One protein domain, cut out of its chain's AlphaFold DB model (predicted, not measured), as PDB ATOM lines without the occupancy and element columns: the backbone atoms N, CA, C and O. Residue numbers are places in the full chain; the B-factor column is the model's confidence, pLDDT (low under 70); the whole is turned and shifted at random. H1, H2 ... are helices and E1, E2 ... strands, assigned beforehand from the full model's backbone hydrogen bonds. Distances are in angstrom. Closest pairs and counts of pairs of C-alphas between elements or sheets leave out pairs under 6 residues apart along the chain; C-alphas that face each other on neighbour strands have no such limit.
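This is residues 5 to 116 of the 117 residues of an uncharacterized protein of Bacillus cereus Rock3-29 (UniProt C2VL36). A long, narrow sheet of three antiparallel strands, E1, E2 and E3, has the long helix H1 slanting over one face and the shorter helix H2 beside it on the same face, while a small second sheet, the hairpin of E4 and E5, lies next to E3 with E5 turned towards H1. The hairpin of E2 and E3 makes the longest axis, with its turn near Gly 61 at one end and the turn of E1 and E2 near Gly 43 at the other. The printed part has 112 residues, with two named helices and five named strands in the order H1 E1 E2 E3 E4 E5 H2; the class is mixed, helices and strands. It is compact by its radius of gyration of the C-alphas, 15.0 A, yet elongated in outline, spanning 52 by 28 by 17 A.

E2, residues 45 to 56, is 35.6 A long, and E3, residues 65 to 76, is 36.5 A. E1, residues 33 to 42, is 26.8 A. H1, residues 6 to 23, runs 25.7 A from C-alpha 6 at (-37.144, 5.694, 101.055) to C-alpha 23 at (-36.925, -10.735, 120.812). E4 holds residues 88 to 92 and E5 residues 101 to 105. H2, residues 106 to 114, ends with C-alpha 114 at (-36.975, 10.071, 111.524).

E1, E2 and E3 form a meander, each strand the antiparallel neighbour of the one before, in a sheet twisted, with C-alphas up to 4.3 A off its best plane. In the hairpin of E1 and E2, N 35 and O 51 are 2.9 A apart; in that of E2 and E3, N 50 and O 71 are 2.8 A apart. H1 and H2 are on the same face of this sheet, giving two layers, helices over strands. H1 lies over E1 and E2 at a height of 8.7 A, slantwise to the strands, at 47 degrees to E2 on the local plane; its closest C-alphas to E1 are Glu 14 and Val 34, 5.6 A. H2, at a height of 9.6 A, lies over E3 and only just over E2, with 3 C-alphas falling on E2, and runs across the strands. With its residues 9 to 16 alone H1 touches H2, closest at the C-alphas of Ile 9 and Ile 113, 5.9 A; they run opposite ways at a shallow tilt of 33 degrees, only just short of steep. E4 and E5 form an antiparallel hairpin, with N 89 and O 104 2.9 A apart. The closest C-alphas of E3 and E4, Ile 71 and Thr 91, are 5.7 A apart. H1 and E4 are apart. In H1 and H2 every O i to N i+4 pair is within hydrogen-bond range.

The two C-alphas farthest apart, Gly 43 and Gly 61, are 52.3 A apart. The printed part has no cut. The link from E3 to E4, 11 residues, is long. Mean pLDDT of the printed part is 90.5; residues 59 to 62 are under 70.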
ATOM      1  N   ASN A   5     -33.702   8.071 100.068       81.56
ATOM      2  CA  ASN A   5     -33.872   7.720 101.478       81.56
ATOM      3  C   ASN A   5     -35.000   6.710 101.730       81.56
ATOM      4  O   ASN A   5     -34.947   6.007 102.733       81.56
ATOM      5  N   VAL A   6     -35.980   6.571 100.829       85.88
ATOM      6  CA  VAL A   6     -37.144   5.694 101.055       85.88
ATOM      7  C   VAL A   6     -36.722   4.233 101.146       85.88
ATOM      8  O   VAL A   6     -37.122   3.559 102.086       85.88
ATOM      9  N   ASP A   7     -35.856   3.754 100.252       90.38
ATOM     10  CA  ASP A   7     -35.389   2.360 100.291       90.38
ATOM     11  C   ASP A   7     -34.594   2.062 101.580       90.38
ATOM     12  O   ASP A   7     -34.701   0.977 102.151       90.38
ATOM     13  N   LYS A   8     -33.843   3.050 102.092       92.38
ATOM     14  CA  LYS A   8     -33.111   2.933 103.362       92.38
ATOM     15  C   LYS A   8     -34.064   2.909 104.563       92.38
ATOM     16  O   LYS A   8     -33.880   2.092 105.459       92.38
ATOM     17  N   ILE A   9     -35.103   3.749 104.552       93.25
ATOM     18  CA  ILE A   9     -36.169   3.731 105.567       93.25
ATOM     19  C   ILE A   9     -36.876   2.374 105.556       93.25
ATOM     20  O   ILE A   9     -37.049   1.774 106.613       93.25
ATOM     21  N   GLN A  10     -37.223   1.848 104.374       95.75
ATOM     22  CA  GLN A  10     -37.830   0.522 104.249       95.75
ATOM     23  C   GLN A  10     -36.938  -0.562 104.872       95.75
ATOM     24  O   GLN A  10     -37.417  -1.325 105.706       95.75
ATOM     25  N   GLY A  11     -35.640  -0.582 104.548       95.94
ATOM     26  CA  GLY A  11     -34.690  -1.539 105.125       95.94
ATOM     27  C   GLY A  11     -34.605  -1.468 106.655       95.94
ATOM     28  O   GLY A  11     -34.667  -2.500 107.324       95.94
ATOM     29  N   ASN A  12     -34.552  -0.258 107.214       95.94
ATOM     30  CA  ASN A  12     -34.520  -0.050 108.660       95.94
ATOM     31  C   ASN A  12     -35.819  -0.502 109.357       95.94
ATOM     32  O   ASN A  12     -35.761  -1.105 110.428       95.94
ATOM     33  N   ILE A  13     -36.986  -0.260 108.748       96.69
ATOM     34  CA  ILE A  13     -38.274  -0.761 109.256       96.69
ATOM     35  C   ILE A  13     -38.282  -2.298 109.256       96.69
ATOM     36  O   ILE A  13     -38.683  -2.920 110.242       96.69
ATOM     37  N   GLU A  14     -37.821  -2.930 108.172       97.62
ATOM     38  CA  GLU A  14     -37.747  -4.392 108.083       97.62
ATOM     39  C   GLU A  14     -36.819  -4.987 109.147       97.62
ATOM     40  O   GLU A  14     -37.152  -6.012 109.746       97.62
ATOM     41  N   GLU A  15     -35.665  -4.366 109.395       96.94
ATOM     42  CA  GLU A  15     -34.706  -4.800 110.413       96.94
ATOM     43  C   GLU A  15     -35.240  -4.616 111.837       96.94
ATOM     44  O   GLU A  15     -35.119  -5.531 112.662       96.94
ATOM     45  N   PHE A  16     -35.895  -3.486 112.112       96.94
ATOM     46  CA  PHE A  16     -36.573  -3.239 113.382       96.94
ATOM     47  C   PHE A  16     -37.603  -4.338 113.677       96.94
ATOM     48  O   PHE A  16     -37.540  -4.989 114.720       96.94
ATOM     49  N   ILE A  17     -38.482  -4.642 112.717       96.19
ATOM     50  CA  ILE A  17     -39.527  -5.663 112.878       96.19
ATOM     51  C   ILE A  17     -38.929  -7.073 113.009       96.19
ATOM     52  O   ILE A  17     -39.380  -7.854 113.853       96.19
ATOM     53  N   LYS A  18     -37.891  -7.413 112.228       95.12
ATOM     54  CA  LYS A  18     -37.148  -8.682 112.384       95.12
ATOM     55  C   LYS A  18     -36.558  -8.814 113.789       95.12
ATOM     56  O   LYS A  18     -36.621  -9.893 114.381       95.12
ATOM     57  N   SER A  19     -36.015  -7.726 114.330       94.69
ATOM     58  CA  SER A  19     -35.450  -7.696 115.678       94.69
ATOM     59  C   SER A  19     -36.528  -7.886 116.746       94.69
ATOM     60  O   SER A  19     -36.324  -8.672 117.673       94.69
ATOM     61  N   THR A  20     -37.708  -7.273 116.589       94.31
ATOM     62  CA  THR A  20     -38.842  -7.491 117.503       94.31
ATOM     63  C   THR A  20     -39.366  -8.929 117.452       94.31
ATOM     64  O   THR A  20     -39.620  -9.529 118.497       94.31
ATOM     65  N   LEU A  21     -39.489  -9.524 116.260       92.31
ATOM     66  CA  LEU A  21     -39.857 -10.938 116.108       92.31
ATOM     67  C   LEU A  21     -38.877 -11.846 116.862       92.31
ATOM     68  O   LEU A  21     -39.285 -12.666 117.681       92.31
ATOM     69  N   LYS A  22     -37.571 -11.633 116.668       90.69
ATOM     70  CA  LYS A  22     -36.533 -12.404 117.362       90.69
ATOM     71  C   LYS A  22     -36.614 -12.243 118.884       90.69
ATOM     72  O   LYS A  22     -36.517 -13.237 119.599       90.69
ATOM     73  N   ALA A  23     -36.817 -11.021 119.378       91.75
ATOM     74  CA  ALA A  23     -36.925 -10.735 120.812       91.75
ATOM     75  C   ALA A  23     -38.162 -11.376 121.469       91.75
ATOM     76  O   ALA A  23     -38.138 -11.682 122.656       91.75
ATOM     77  N   THR A  24     -39.225 -11.610 120.698       89.00
ATOM     78  CA  THR A  24     -40.459 -12.270 121.160       89.00
ATOM     79  C   THR A  24     -40.427 -13.794 121.000       89.00
ATOM     80  O   THR A  24     -41.404 -14.466 121.321       89.00
ATOM     81  N   GLY A  25     -39.315 -14.360 120.514       87.06
ATOM     82  CA  GLY A  25     -39.183 -15.793 120.233       87.06
ATOM     83  C   GLY A  25     -39.935 -16.253 118.978       87.06
ATOM     84  O   GLY A  25     -40.031 -17.451 118.722       87.06
ATOM     85  N   LEU A  26     -40.458 -15.315 118.185       87.25
ATOM     86  CA  LEU A  26     -41.212 -15.591 116.970       87.25
ATOM     87  C   LEU A  26     -40.260 -15.717 115.779       87.25
ATOM     88  O   LEU A  26     -39.315 -14.945 115.611       87.25
ATOM     89  N   GLY A  27     -40.511 -16.714 114.934       84.19
ATOM     90  CA  GLY A  27     -39.672 -17.029 113.781       84.19
ATOM     91  C   GLY A  27     -40.404 -16.853 112.456       84.19
ATOM     92  O   GLY A  27     -41.625 -16.956 112.386       84.19
ATOM     93  N   LEU A  28     -39.642 -16.645 111.381       90.25
ATOM     94  CA  LEU A  28     -40.159 -16.583 110.005       90.25
ATOM     95  C   LEU A  28     -39.922 -17.892 109.226       90.25
ATOM     96  O   LEU A  28     -40.287 -18.007 108.058       90.25
ATOM     97  N   GLY A  29     -39.318 -18.899 109.857       88.00
ATOM     98  CA  GLY A  29     -38.814 -20.082 109.158       88.00
ATOM     99  C   GLY A  29     -37.546 -19.781 108.346       88.00
ATOM    100  O   GLY A  29     -36.998 -18.682 108.401       88.00
ATOM    101  N   ASN A  30     -37.050 -20.777 107.610       88.50
ATOM    102  CA  ASN A  30     -35.765 -20.699 106.900       88.50
ATOM    103  C   ASN A  30     -35.820 -19.940 105.563       88.50
ATOM    104  O   ASN A  30     -34.779 -19.642 104.988       88.50
ATOM    105  N   GLN A  31     -37.015 -19.644 105.053       91.44
ATOM    106  CA  GLN A  31     -37.216 -18.894 103.810       91.44
ATOM    107  C   GLN A  31     -38.242 -17.766 103.962       91.44
ATOM    108  O   GLN A  31     -38.761 -17.249 102.967       91.44
ATOM    109  N   GLY A  32     -38.607 -17.433 105.198       93.75
ATOM    110  CA  GLY A  32     -39.483 -16.308 105.469       93.75
ATOM    111  C   GLY A  32     -38.761 -14.972 105.392       93.75
ATOM    112  O   GLY A  32     -37.532 -14.901 105.349       93.75
ATOM    113  N   TYR A  33     -39.541 -13.899 105.362       96.25
ATOM    114  CA  TYR A  33     -39.021 -12.539 105.281       96.25
ATOM    115  C   TYR A  33     -40.002 -11.528 105.867       96.25
ATOM    116  O   TYR A  33     -41.189 -11.803 106.034       96.25
ATOM    117  N   VAL A  34     -39.479 -10.337 106.137       97.44
ATOM    118  CA  VAL A  34     -40.250  -9.118 106.386       97.44
ATOM    119  C   VAL A  34     -40.048  -8.223 105.175       97.44
ATOM    120  O   VAL A  34     -38.920  -8.146 104.691       97.44
ATOM    121  N   ARG A  35     -41.118  -7.605 104.676       98.12
ATOM    122  CA  ARG A  35     -41.062  -6.703 103.525       98.12
ATOM    123  C   ARG A  35     -42.000  -5.522 103.707       98.12
ATOM    124  O   ARG A  35     -43.190  -5.733 103.931       98.12
ATOM    125  N   VAL A  36     -41.506  -4.302 103.530       97.81
ATOM    126  CA  VAL A  36     -42.379  -3.118 103.459       97.81
ATOM    127  C   VAL A  36     -43.045  -3.068 102.082       97.81
ATOM    128  O   VAL A  36     -42.382  -2.880 101.063       97.81
ATOM    129  N   GLU A  37     -44.363  -3.252 102.039       97.31
ATOM    130  CA  GLU A  37     -45.150  -3.241 100.797       97.31
ATOM    131  C   GLU A  37     -45.652  -1.840 100.444       97.31
ATOM    132  O   GLU A  37     -45.704  -1.485  99.268       97.31
ATOM    133  N   GLN A  38     -45.959  -1.031 101.459       96.44
ATOM    134  CA  GLN A  38     -46.357   0.365 101.308       96.44
ATOM    135  C   GLN A  38     -45.624   1.214 102.342       96.44
ATOM    136  O   GLN A  38     -45.514   0.825 103.506       96.44
ATOM    137  N   LEU A  39     -45.122   2.363 101.901       94.94
ATOM    138  CA  LEU A  39     -44.556   3.394 102.757       94.94
ATOM    139  C   LEU A  39     -44.815   4.745 102.102       94.94
ATOM    140  O   LEU A  39     -44.280   5.034 101.031       94.94
ATOM    141  N   GLU A  40     -45.627   5.557 102.759       94.25
ATOM    142  CA  GLU A  40     -45.948   6.913 102.342       94.25
ATOM    143  C   GLU A  40     -45.603   7.870 103.471       94.25
ATOM    144  O   GLU A  40     -45.968   7.639 104.620       94.25
ATOM    145  N   ILE A  41     -44.874   8.933 103.136       91.00
ATOM    146  CA  ILE A  41     -44.427   9.944 104.091       91.00
ATOM    147  C   ILE A  41     -44.853  11.299 103.546       91.00
ATOM    148  O   ILE A  41     -44.346  11.737 102.512       91.00
ATOM    149  N   GLN A  42     -45.814  11.942 104.207       89.50
ATOM    150  CA  GLN A  42     -46.383  13.217 103.767       89.50
ATOM    151  C   GLN A  42     -46.708  14.099 104.970       89.50
ATOM    152  O   GLN A  42     -47.414  13.676 105.880       89.50
ATOM    153  N   GLY A  43     -46.202  15.337 104.980       84.25
ATOM    154  CA  GLY A  43     -46.582  16.340 105.983       84.25
ATOM    155  C   GLY A  43     -46.340  15.917 107.436       84.25
ATOM    156  O   GLY A  43     -47.153  16.233 108.295       84.25
ATOM    157  N   GLY A  44     -45.268  15.164 107.705       87.88
ATOM    158  CA  GLY A  44     -44.977  14.645 109.045       87.88
ATOM    159  C   GLY A  44     -45.808  13.424 109.444       87.88
ATOM    160  O   GLY A  44     -45.720  12.993 110.582       87.88
ATOM    161  N   LYS A  45     -46.580  12.830 108.530       91.62
ATOM    162  CA  LYS A  45     -47.280  11.562 108.745       91.62
ATOM    163  C   LYS A  45     -46.639  10.442 107.947       91.62
ATOM    164  O   LYS A  45     -46.209  10.656 106.814       91.62
ATOM    165  N   VAL A  46     -46.627   9.249 108.527       93.56
ATOM    166  CA  VAL A  46     -46.187   8.014 107.883       93.56
ATOM    167  C   VAL A  46     -47.334   7.028 107.871       93.56
ATOM    168  O   VAL A  46     -47.837   6.664 108.928       93.56
ATOM    169  N   GLN A  47     -47.694   6.548 106.688       95.62
ATOM    170  CA  GLN A  47     -48.555   5.384 106.518       95.62
ATOM    171  C   GLN A  47     -47.719   4.233 105.981       95.62
ATOM    172  O   GLN A  47     -46.910   4.410 105.063       95.62
ATOM    173  N   PHE A  48     -47.889   3.048 106.555       95.94
ATOM    174  CA  PHE A  48     -47.094   1.897 106.160       95.94
ATOM    175  C   PHE A  48     -47.884   0.593 106.201       95.94
ATOM    176  O   PHE A  48     -48.809   0.410 106.994       95.94
ATOM    177  N   ARG A  49     -47.444  -0.346 105.360       97.75
ATOM    178  CA  ARG A  49     -47.861  -1.747 105.365       97.75
ATOM    179  C   ARG A  49     -46.631  -2.631 105.269       97.75
ATOM    180  O   ARG A  49     -45.858  -2.513 104.315       97.75
ATOM    181  N   VAL A  50     -46.471  -3.540 106.221       98.00
ATOM    182  CA  VAL A  50     -45.384  -4.523 106.240       98.00
ATOM    183  C   VAL A  50     -45.947  -5.932 106.185       98.00
ATOM    184  O   VAL A  50     -46.728  -6.324 107.049       98.00
ATOM    185  N   LEU A  51     -45.500  -6.708 105.202       97.31
ATOM    186  CA  LEU A  51     -45.762  -8.135 105.096       97.31
ATOM    187  C   LEU A  51     -44.740  -8.918 105.922       97.31
ATOM    188  O   LEU A  51     -43.531  -8.823 105.699       97.31
ATOM    189  N   LEU A  52     -45.240  -9.771 106.807       95.94
ATOM    190  CA  LEU A  52     -44.501 -10.859 107.431       95.94
ATOM    191  C   LEU A  52     -44.836 -12.140 106.682       95.94
ATOM    192  O   LEU A  52     -45.986 -12.575 106.673       95.94
ATOM    193  N   ARG A  53     -43.838 -12.778 106.080       94.75
ATOM    194  CA  ARG A  53     -43.994 -14.090 105.461       94.75
ATOM    195  C   ARG A  53     -43.272 -15.133 106.288       94.75
ATOM    196  O   ARG A  53     -42.047 -15.124 106.357       94.75
ATOM    197  N   TYR A  54     -44.028 -16.082 106.820       92.88
ATOM    198  CA  TYR A  54     -43.492 -17.336 107.316       92.88
ATOM    199  C   TYR A  54     -43.326 -18.313 106.157       92.88
ATOM    200  O   TYR A  54     -44.264 -18.565 105.388       92.88
ATOM    201  N   LYS A  55     -42.142 -18.905 106.045       91.50
ATOM    202  CA  LYS A  55     -41.914 -20.031 105.148       91.50
ATOM    203  C   LYS A  55     -40.853 -20.954 105.727       91.50
ATOM    204  O   LYS A  55     -39.704 -20.555 105.908       91.50
ATOM    205  N   HIS A  56     -41.245 -22.202 105.948       88.38
ATOM    206  CA  HIS A  56     -40.335 -23.282 106.299       88.38
ATOM    207  C   HIS A  56     -40.369 -24.344 105.195       88.38
ATOM    208  O   HIS A  56     -41.389 -25.002 104.981       88.38
ATOM    209  N   GLU A  57     -39.264 -24.480 104.461       85.00
ATOM    210  CA  GLU A  57     -39.030 -25.625 103.579       85.00
ATOM    211  C   GLU A  57     -38.276 -26.690 104.376       85.00
ATOM    212  O   GLU A  57     -37.149 -26.454 104.814       85.00
ATOM    213  N   ALA A  58     -38.894 -27.850 104.572       78.44
ATOM    214  CA  ALA A  58     -38.239 -28.968 105.227       78.44
ATOM    215  C   ALA A  58     -37.198 -29.622 104.308       78.44
ATOM    216  O   ALA A  58     -37.466 -29.880 103.133       78.44
ATOM    217  N   PHE A  59     -36.042 -29.973 104.871       67.94
ATOM    218  CA  PHE A  59     -35.180 -31.006 104.303       67.94
ATOM    219  C   PHE A  59     -35.668 -32.353 104.848       67.94
ATOM    220  O   PHE A  59     -35.676 -32.553 106.057       67.94
ATOM    221  N   SER A  60     -36.089 -33.259 103.961       62.00
ATOM    222  CA  SER A  60     -36.616 -34.610 104.247       62.00
ATOM    223  C   SER A  60     -37.986 -34.680 104.955       62.00
ATOM    224  O   SER A  60     -38.110 -34.480 106.156       62.00
ATOM    225  N   GLY A  61     -39.039 -35.006 104.196       61.81
ATOM    226  CA  GLY A  61     -40.306 -35.562 104.707       61.81
ATOM    227  C   GLY A  61     -41.239 -34.658 105.529       61.81
ATOM    228  O   GLY A  61     -42.425 -34.965 105.611       61.81
ATOM    229  N   ALA A  62     -40.768 -33.554 106.111       68.19
ATOM    230  CA  ALA A  62     -41.623 -32.658 106.890       68.19
ATOM    231  C   ALA A  62     -42.508 -31.750 106.001       68.19
ATOM    232  O   ALA A  62     -42.139 -31.412 104.869       68.19
ATOM    233  N   PRO A  63     -43.697 -31.350 106.491       72.88
ATOM    234  CA  PRO A  63     -44.634 -30.541 105.724       72.88
ATOM    235  C   PRO A  63     -44.070 -29.147 105.442       72.88
ATOM    236  O   PRO A  63     -43.490 -28.493 106.308       72.88
ATOM    237  N   LYS A  64     -44.284 -28.666 104.214       84.06
ATOM    238  CA  LYS A  64     -44.012 -27.272 103.849       84.06
ATOM    239  C   LYS A  64     -45.048 -26.382 104.518       84.06
ATOM    240  O   LYS A  64     -46.237 -26.508 104.232       84.06
ATOM    241  N   ILE A  65     -44.597 -25.454 105.355       86.31
ATOM    242  CA  ILE A  65     -45.484 -24.544 106.084       86.31
ATOM    243  C   ILE A  65     -45.299 -23.127 105.548       86.31
ATOM    244  O   ILE A  65     -44.174 -22.651 105.360       86.31
ATOM    245  N   LYS A  66     -46.420 -22.453 105.281       90.00
ATOM    246  CA  LYS A  66     -46.476 -21.072 104.796       90.00
ATOM    247  C   LYS A  66     -47.548 -20.313 105.563       90.00
ATOM    248  O   LYS A  66     -48.616 -20.859 105.822       90.00
ATOM    249  N   GLY A  67     -47.282 -19.050 105.857       90.31
ATOM    250  CA  GLY A  67     -48.281 -18.131 106.388       90.31
ATOM    251  C   GLY A  67     -47.851 -16.695 106.179       90.31
ATOM    252  O   GLY A  67     -46.665 -16.418 106.014       90.31
ATOM    253  N   ASN A  68     -48.827 -15.800 106.179       93.88
ATOM    254  CA  ASN A  68     -48.608 -14.373 106.030       93.88
ATOM    255  C   ASN A  68     -49.335 -13.638 107.154       93.88
ATOM    256  O   ASN A  68     -50.388 -14.092 107.602       93.88
ATOM    257  N   ALA A  69     -48.787 -12.505 107.566       94.19
ATOM    258  CA  ALA A  69     -49.445 -11.533 108.427       94.19
ATOM    259  C   ALA A  69     -49.035 -10.127 107.984       94.19
ATOM    260  O   ALA A  69     -47.941  -9.955 107.445       94.19
ATOM    261  N   ASN A  70     -49.891  -9.136 108.223       96.12
ATOM    262  CA  ASN A  70     -49.615  -7.749 107.864       96.12
ATOM    263  C   ASN A  70     -49.590  -6.874 109.113       96.12
ATOM    264  O   ASN A  70     -50.459  -7.000 109.973       96.12
ATOM    265  N   ILE A  71     -48.613  -5.978 109.191       96.06
ATOM    266  CA  ILE A  71     -48.599  -4.872 110.149       96.06
ATOM    267  C   ILE A  71     -48.926  -3.607 109.367       96.06
ATOM    268  O   ILE A  71     -48.223  -3.274 108.411       96.06
ATOM    269  N   GLU A  72     -49.980  -2.917 109.771       96.25
ATOM    270  CA  GLU A  72     -50.456  -1.691 109.137       96.25
ATOM    271  C   GLU A  72     -50.607  -0.611 110.203       96.25
ATOM    272  O   GLU A  72     -51.008  -0.900 111.333       96.25
ATOM    273  N   GLY A  73     -50.257   0.626 109.861       94.12
ATOM    274  CA  GLY A  73     -50.365   1.735 110.797       94.12
ATOM    275  C   GLY A  73     -50.160   3.100 110.157       94.12
ATOM    276  O   GLY A  73     -49.542   3.229 109.098       94.12
ATOM    277  N   GLU A  74     -50.672   4.112 110.852       94.38
ATOM    278  CA  GLU A  74     -50.374   5.525 110.628       94.38
ATOM    279  C   GLU A  74     -49.667   6.071 111.873       94.38
ATOM    280  O   GLU A  74     -50.104   5.818 112.998       94.38
ATOM    281  N   ILE A  75     -48.565   6.793 111.678       93.38
ATOM    282  CA  ILE A  75     -47.785   7.424 112.745       93.38
ATOM    283  C   ILE A  75     -47.564   8.889 112.385       93.38
ATOM    284  O   ILE A  75     -47.100   9.198 111.288       93.38
ATOM    285  N   ASP A  76     -47.853   9.786 113.323       92.19
ATOM    286  CA  ASP A  76     -47.405  11.173 113.248       92.19
ATOM    287  C   ASP A  76     -45.958  11.260 113.753       92.19
ATOM    288  O   ASP A  76     -45.663  10.999 114.917       92.19
ATOM    289  N   ILE A  77     -45.046  11.581 112.844       91.31
ATOM    290  CA  ILE A  77     -43.608  11.709 113.079       91.31
ATOM    291  C   ILE A  77     -43.161  13.175 113.146       91.31
ATOM    292  O   ILE A  77     -41.961  13.436 113.195       91.31
ATOM    293  N   SER A  78     -44.089  14.141 113.129       89.56
ATOM    294  CA  SER A  78     -43.751  15.565 113.271       89.56
ATOM    295  C   SER A  78     -43.146  15.880 114.644       89.56
ATOM    296  O   SER A  78     -42.329  16.792 114.769       89.56
ATOM    297  N   ASN A  79     -43.497  15.085 115.661       87.25
ATOM    298  CA  ASN A  79     -42.896  15.120 116.989       87.25
ATOM    299  C   ASN A  79     -42.821  13.702 117.597       87.25
ATOM    300  O   ASN A  79     -43.653  13.346 118.425       87.25
ATOM    301  N   PRO A  80     -41.826  12.871 117.238       84.19
ATOM    302  CA  PRO A  80     -41.739  11.483 117.712       84.19
ATOM    303  C   PRO A  80     -41.682  11.355 119.240       84.19
ATOM    304  O   PRO A  80     -42.143  10.364 119.800       84.19
ATOM    305  N   LEU A  81     -41.145  12.373 119.923       85.69
ATOM    306  CA  LEU A  81     -41.032  12.411 121.382       85.69
ATOM    307  C   LEU A  81     -42.382  12.586 122.088       85.69
ATOM    308  O   LEU A  81     -42.465  12.301 123.282       85.69
ATOM    309  N   SER A  82     -43.425  13.049 121.388       89.31
ATOM    310  CA  SER A  82     -44.773  13.142 121.958       89.31
ATOM    311  C   SER A  82     -45.538  11.824 121.910       89.31
ATOM    312  O   SER A  82     -46.573  11.724 122.568       89.31
ATOM    313  N   ILE A  83     -45.052  10.820 121.170       92.06
ATOM    314  CA  ILE A  83     -45.653   9.486 121.147       92.06
ATOM    315  C   ILE A  83     -45.396   8.830 122.514       92.06
ATOM    316  O   ILE A  83     -44.232   8.620 122.869       92.06
ATOM    317  N   PRO A  84     -46.442   8.487 123.288       94.12
ATOM    318  CA  PRO A  84     -46.264   7.809 124.567       94.12
ATOM    319  C   PRO A  84     -45.605   6.431 124.402       94.12
ATOM    320  O   PRO A  84     -45.847   5.723 123.421       94.12
ATOM    321  N   ASP A  85     -44.788   6.031 125.380       92.62
ATOM    322  CA  ASP A  85     -44.009   4.781 125.329       92.62
ATOM    323  C   ASP A  85     -44.881   3.509 125.292       92.62
ATOM    324  O   ASP A  85     -44.429   2.445 124.860       92.62
ATOM    325  N   ASP A  86     -46.135   3.600 125.736       93.75
ATOM    326  CA  ASP A  86     -47.094   2.496 125.788       93.75
ATOM    327  C   ASP A  86     -47.922   2.330 124.503       93.75
ATOM    328  O   ASP A  86     -48.589   1.301 124.343       93.75
ATOM    329  N   VAL A  87     -47.834   3.267 123.548       94.38
ATOM    330  CA  VAL A  87     -48.514   3.146 122.253       94.38
ATOM    331  C   VAL A  87     -47.847   2.064 121.410       94.38
ATOM    332  O   VAL A  87     -46.669   2.136 121.041       94.38
ATOM    333  N   LYS A  88     -48.640   1.045 121.068       95.50
ATOM    334  CA  LYS A  88     -48.201  -0.121 120.300       95.50
ATOM    335  C   LYS A  88     -49.061  -0.329 119.064       95.50
ATOM    336  O   LYS A  88     -50.279  -0.194 119.114       95.50
ATOM    337  N   ILE A  89     -48.416  -0.749 117.983       95.19
ATOM    338  CA  ILE A  89     -49.074  -1.231 116.767       95.19
ATOM    339  C   ILE A  89     -48.992  -2.746 116.809       95.19
ATOM    340  O   ILE A  89     -47.897  -3.300 116.924       95.19
ATOM    341  N   CYS A  90     -50.137  -3.419 116.765       94.00
ATOM    342  CA  CYS A  90     -50.183  -4.862 116.928       94.00
ATOM    343  C   CYS A  90     -50.884  -5.556 115.768       94.00
ATOM    344  O   CYS A  90     -51.858  -5.041 115.228       94.00
ATOM    345  N   THR A  91     -50.430  -6.765 115.458       93.44
ATOM    346  CA  THR A  91     -51.072  -7.656 114.495       93.44
ATOM    347  C   THR A  91     -51.184  -9.059 115.070       93.44
ATOM    348  O   THR A  91     -50.302  -9.512 115.810       93.44
ATOM    349  N   ASP A  92     -52.271  -9.739 114.731       91.69
ATOM    350  CA  ASP A  92     -52.459 -11.139 115.077       91.69
ATOM    351  C   ASP A  92     -51.697 -12.007 114.078       91.69
ATOM    352  O   ASP A  92     -51.778 -11.824 112.859       91.69
ATOM    353  N   LEU A  93     -50.925 -12.960 114.593       89.94
ATOM    354  CA  LEU A  93     -50.157 -13.872 113.768       89.94
ATOM    355  C   LEU A  93     -50.858 -15.217 113.656       89.94
ATOM    356  O   LEU A  93     -51.402 -15.763 114.617       89.94
ATOM    357  N   ALA A  94     -50.776 -15.800 112.463       84.56
ATOM    358  CA  ALA A  94     -51.269 -17.147 112.238       84.56
ATOM    359  C   ALA A  94     -50.547 -18.171 113.146       84.56
ATOM    360  O   ALA A  94     -49.382 -17.967 113.508       84.56
ATOM    361  N   PRO A  95     -51.173 -19.329 113.441       84.50
ATOM    362  CA  PRO A  95     -50.571 -20.398 114.245       84.50
ATOM    363  C   PRO A  95     -49.167 -20.815 113.797       84.50
ATOM    364  O   PRO A  95     -48.332 -21.173 114.619       84.50
ATOM    365  N   VAL A  96     -48.871 -20.696 112.502       82.38
ATOM    366  CA  VAL A  96     -47.560 -21.041 111.931       82.38
ATOM    367  C   VAL A  96     -46.413 -20.139 112.402       82.38
ATOM    368  O   VAL A  96     -45.261 -20.547 112.328       82.38
ATOM    369  N   PHE A  97     -46.713 -18.945 112.919       79.31
ATOM    370  CA  PHE A  97     -45.743 -18.065 113.578       79.31
ATOM    371  C   PHE A  97     -45.633 -18.328 115.092       79.31
ATOM    372  O   PHE A  97     -44.812 -17.698 115.751       79.31
ATOM    373  N   GLY A  98     -46.463 -19.217 115.649       77.19
ATOM    374  CA  GLY A  98     -46.625 -19.435 117.091       77.19
ATOM    375  C   GLY A  98     -48.010 -19.059 117.637       77.19
ATOM    376  O   GLY A  98     -48.231 -19.202 118.835       77.19
ATOM    377  N   GLY A  99     -48.943 -18.594 116.789       74.81
ATOM    378  CA  GLY A  99     -50.334 -18.295 117.178       74.81
ATOM    379  C   GLY A  99     -50.483 -17.120 118.144       74.81
ATOM    380  O   GLY A  99     -51.413 -17.087 118.945       74.81
ATOM    381  N   SER A 100     -49.531 -16.193 118.105       83.69
ATOM    382  CA  SER A 100     -49.397 -15.087 119.046       83.69
ATOM    383  C   SER A 100     -49.745 -13.743 118.405       83.69
ATOM    384  O   SER A 100     -50.011 -13.635 117.209       83.69
ATOM    385  N   LYS A 101     -49.713 -12.690 119.220       91.00
ATOM    386  CA  LYS A 101     -49.811 -11.304 118.774       91.00
ATOM    387  C   LYS A 101     -48.417 -10.687 118.750       91.00
ATOM    388  O   LYS A 101     -47.686 -10.785 119.735       91.00
ATOM    389  N   LEU A 102     -48.055 -10.032 117.651       92.12
ATOM    390  CA  LEU A 102     -46.854  -9.202 117.586       92.12
ATOM    391  C   LEU A 102     -47.258  -7.755 117.829       92.12
ATOM    392  O   LEU A 102     -48.140  -7.250 117.144       92.12
ATOM    393  N   CYS A 103     -46.590  -7.089 118.766       93.88
ATOM    394  CA  CYS A 103     -46.757  -5.665 119.024       93.88
ATOM    395  C   CYS A 103     -45.407  -4.957 118.913       93.88
ATOM    396  O   CYS A 103     -44.438  -5.382 119.541       93.88
ATOM    397  N   ILE A 104     -45.363  -3.866 118.156       95.06
ATOM    398  CA  ILE A 104     -44.197  -2.987 118.020       95.06
ATOM    399  C   ILE A 104     -44.482  -1.637 118.688       95.06
ATOM    400  O   ILE A 104     -45.622  -1.172 118.669       95.06
ATOM    401  N   SER A 105     -43.466  -1.007 119.283       95.56
ATOM    402  CA  SER A 105     -43.593   0.351 119.830       95.56
ATOM    403  C   SER A 105     -43.727   1.360 118.690       95.56
ATOM    404  O   SER A 105     -42.874   1.403 117.800       95.56
ATOM    405  N   ALA A 106     -44.783   2.177 118.722       95.12
ATOM    406  CA  ALA A 106     -44.984   3.230 117.728       95.12
ATOM    407  C   ALA A 106     -43.885   4.298 117.816       95.12
ATOM    408  O   ALA A 106     -43.398   4.757 116.787       95.12
ATOM    409  N   LYS A 107     -43.438   4.629 119.035       95.56
ATOM    410  CA  LYS A 107     -42.354   5.589 119.273       95.56
ATOM    411  C   LYS A 107     -41.026   5.113 118.689       95.56
ATOM    412  O   LYS A 107     -40.414   5.833 117.910       95.56
ATOM    413  N   GLN A 108     -40.612   3.881 118.991       95.19
ATOM    414  CA  GLN A 108     -39.362   3.334 118.448       95.19
ATOM    415  C   GLN A 108     -39.403   3.239 116.919       95.19
ATOM    416  O   GLN A 108     -38.414   3.530 116.253       95.19
ATOM    417  N   LEU A 109     -40.555   2.876 116.342       95.38
ATOM    418  CA  LEU A 109     -40.719   2.880 114.890       95.38
ATOM    419  C   LEU A 109     -40.612   4.303 114.308       95.38
ATOM    420  O   LEU A 109     -39.955   4.492 113.286       95.38
ATOM    421  N   ALA A 110     -41.202   5.306 114.964       94.56
ATOM    422  CA  ALA A 110     -41.075   6.707 114.566       94.56
ATOM    423  C   ALA A 110     -39.615   7.185 114.596       94.56
ATOM    424  O   ALA A 110     -39.156   7.798 113.635       94.56
ATOM    425  N   GLU A 111     -38.867   6.859 115.653       93.31
ATOM    426  CA  GLU A 111     -37.437   7.174 115.782       93.31
ATOM    427  C   GLU A 111     -36.610   6.534 114.655       93.31
ATOM    428  O   GLU A 111     -35.767   7.198 114.049       93.31
ATOM    429  N   VAL A 112     -36.901   5.271 114.312       92.56
ATOM    430  CA  VAL A 112     -36.268   4.557 113.189       92.56
ATOM    431  C   VAL A 112     -36.498   5.274 111.855       92.56
ATOM    432  O   VAL A 112     -35.585   5.331 111.028       92.56
ATOM    433  N   ILE A 113     -37.697   5.820 111.638       91.69
ATOM    434  CA  ILE A 113     -38.045   6.534 110.404       91.69
ATOM    435  C   ILE A 113     -37.387   7.919 110.369       91.69
ATOM    436  O   ILE A 113     -36.755   8.266 109.372       91.69
ATOM    437  N   VAL A 114     -37.498   8.695 111.453       90.19
ATOM    438  CA  VAL A 114     -36.975  10.071 111.524       90.19
ATOM    439  C   VAL A 114     -35.454  10.123 111.434       90.19
ATOM    440  O   VAL A 114     -34.927  11.065 110.857       90.19
ATOM    441  N   ALA A 115     -34.735   9.096 111.898       87.62
ATOM    442  CA  ALA A 115     -33.277   9.024 111.766       87.62
ATOM    443  C   ALA A 115     -32.762   9.060 110.306       87.62
ATOM    444  O   ALA A 115     -31.553   9.166 110.087       87.62
ATOM    445  N   LEU A 116     -33.648   8.926 109.311       84.56
ATOM    446  CA  LEU A 116     -33.318   8.846 107.887       84.56
ATOM    447  C   LEU A 116     -34.083   9.841 106.993       84.56
ATOM    448  O   LEU A 116     -33.929   9.778 105.765       84.56
TER     449      LEU A 116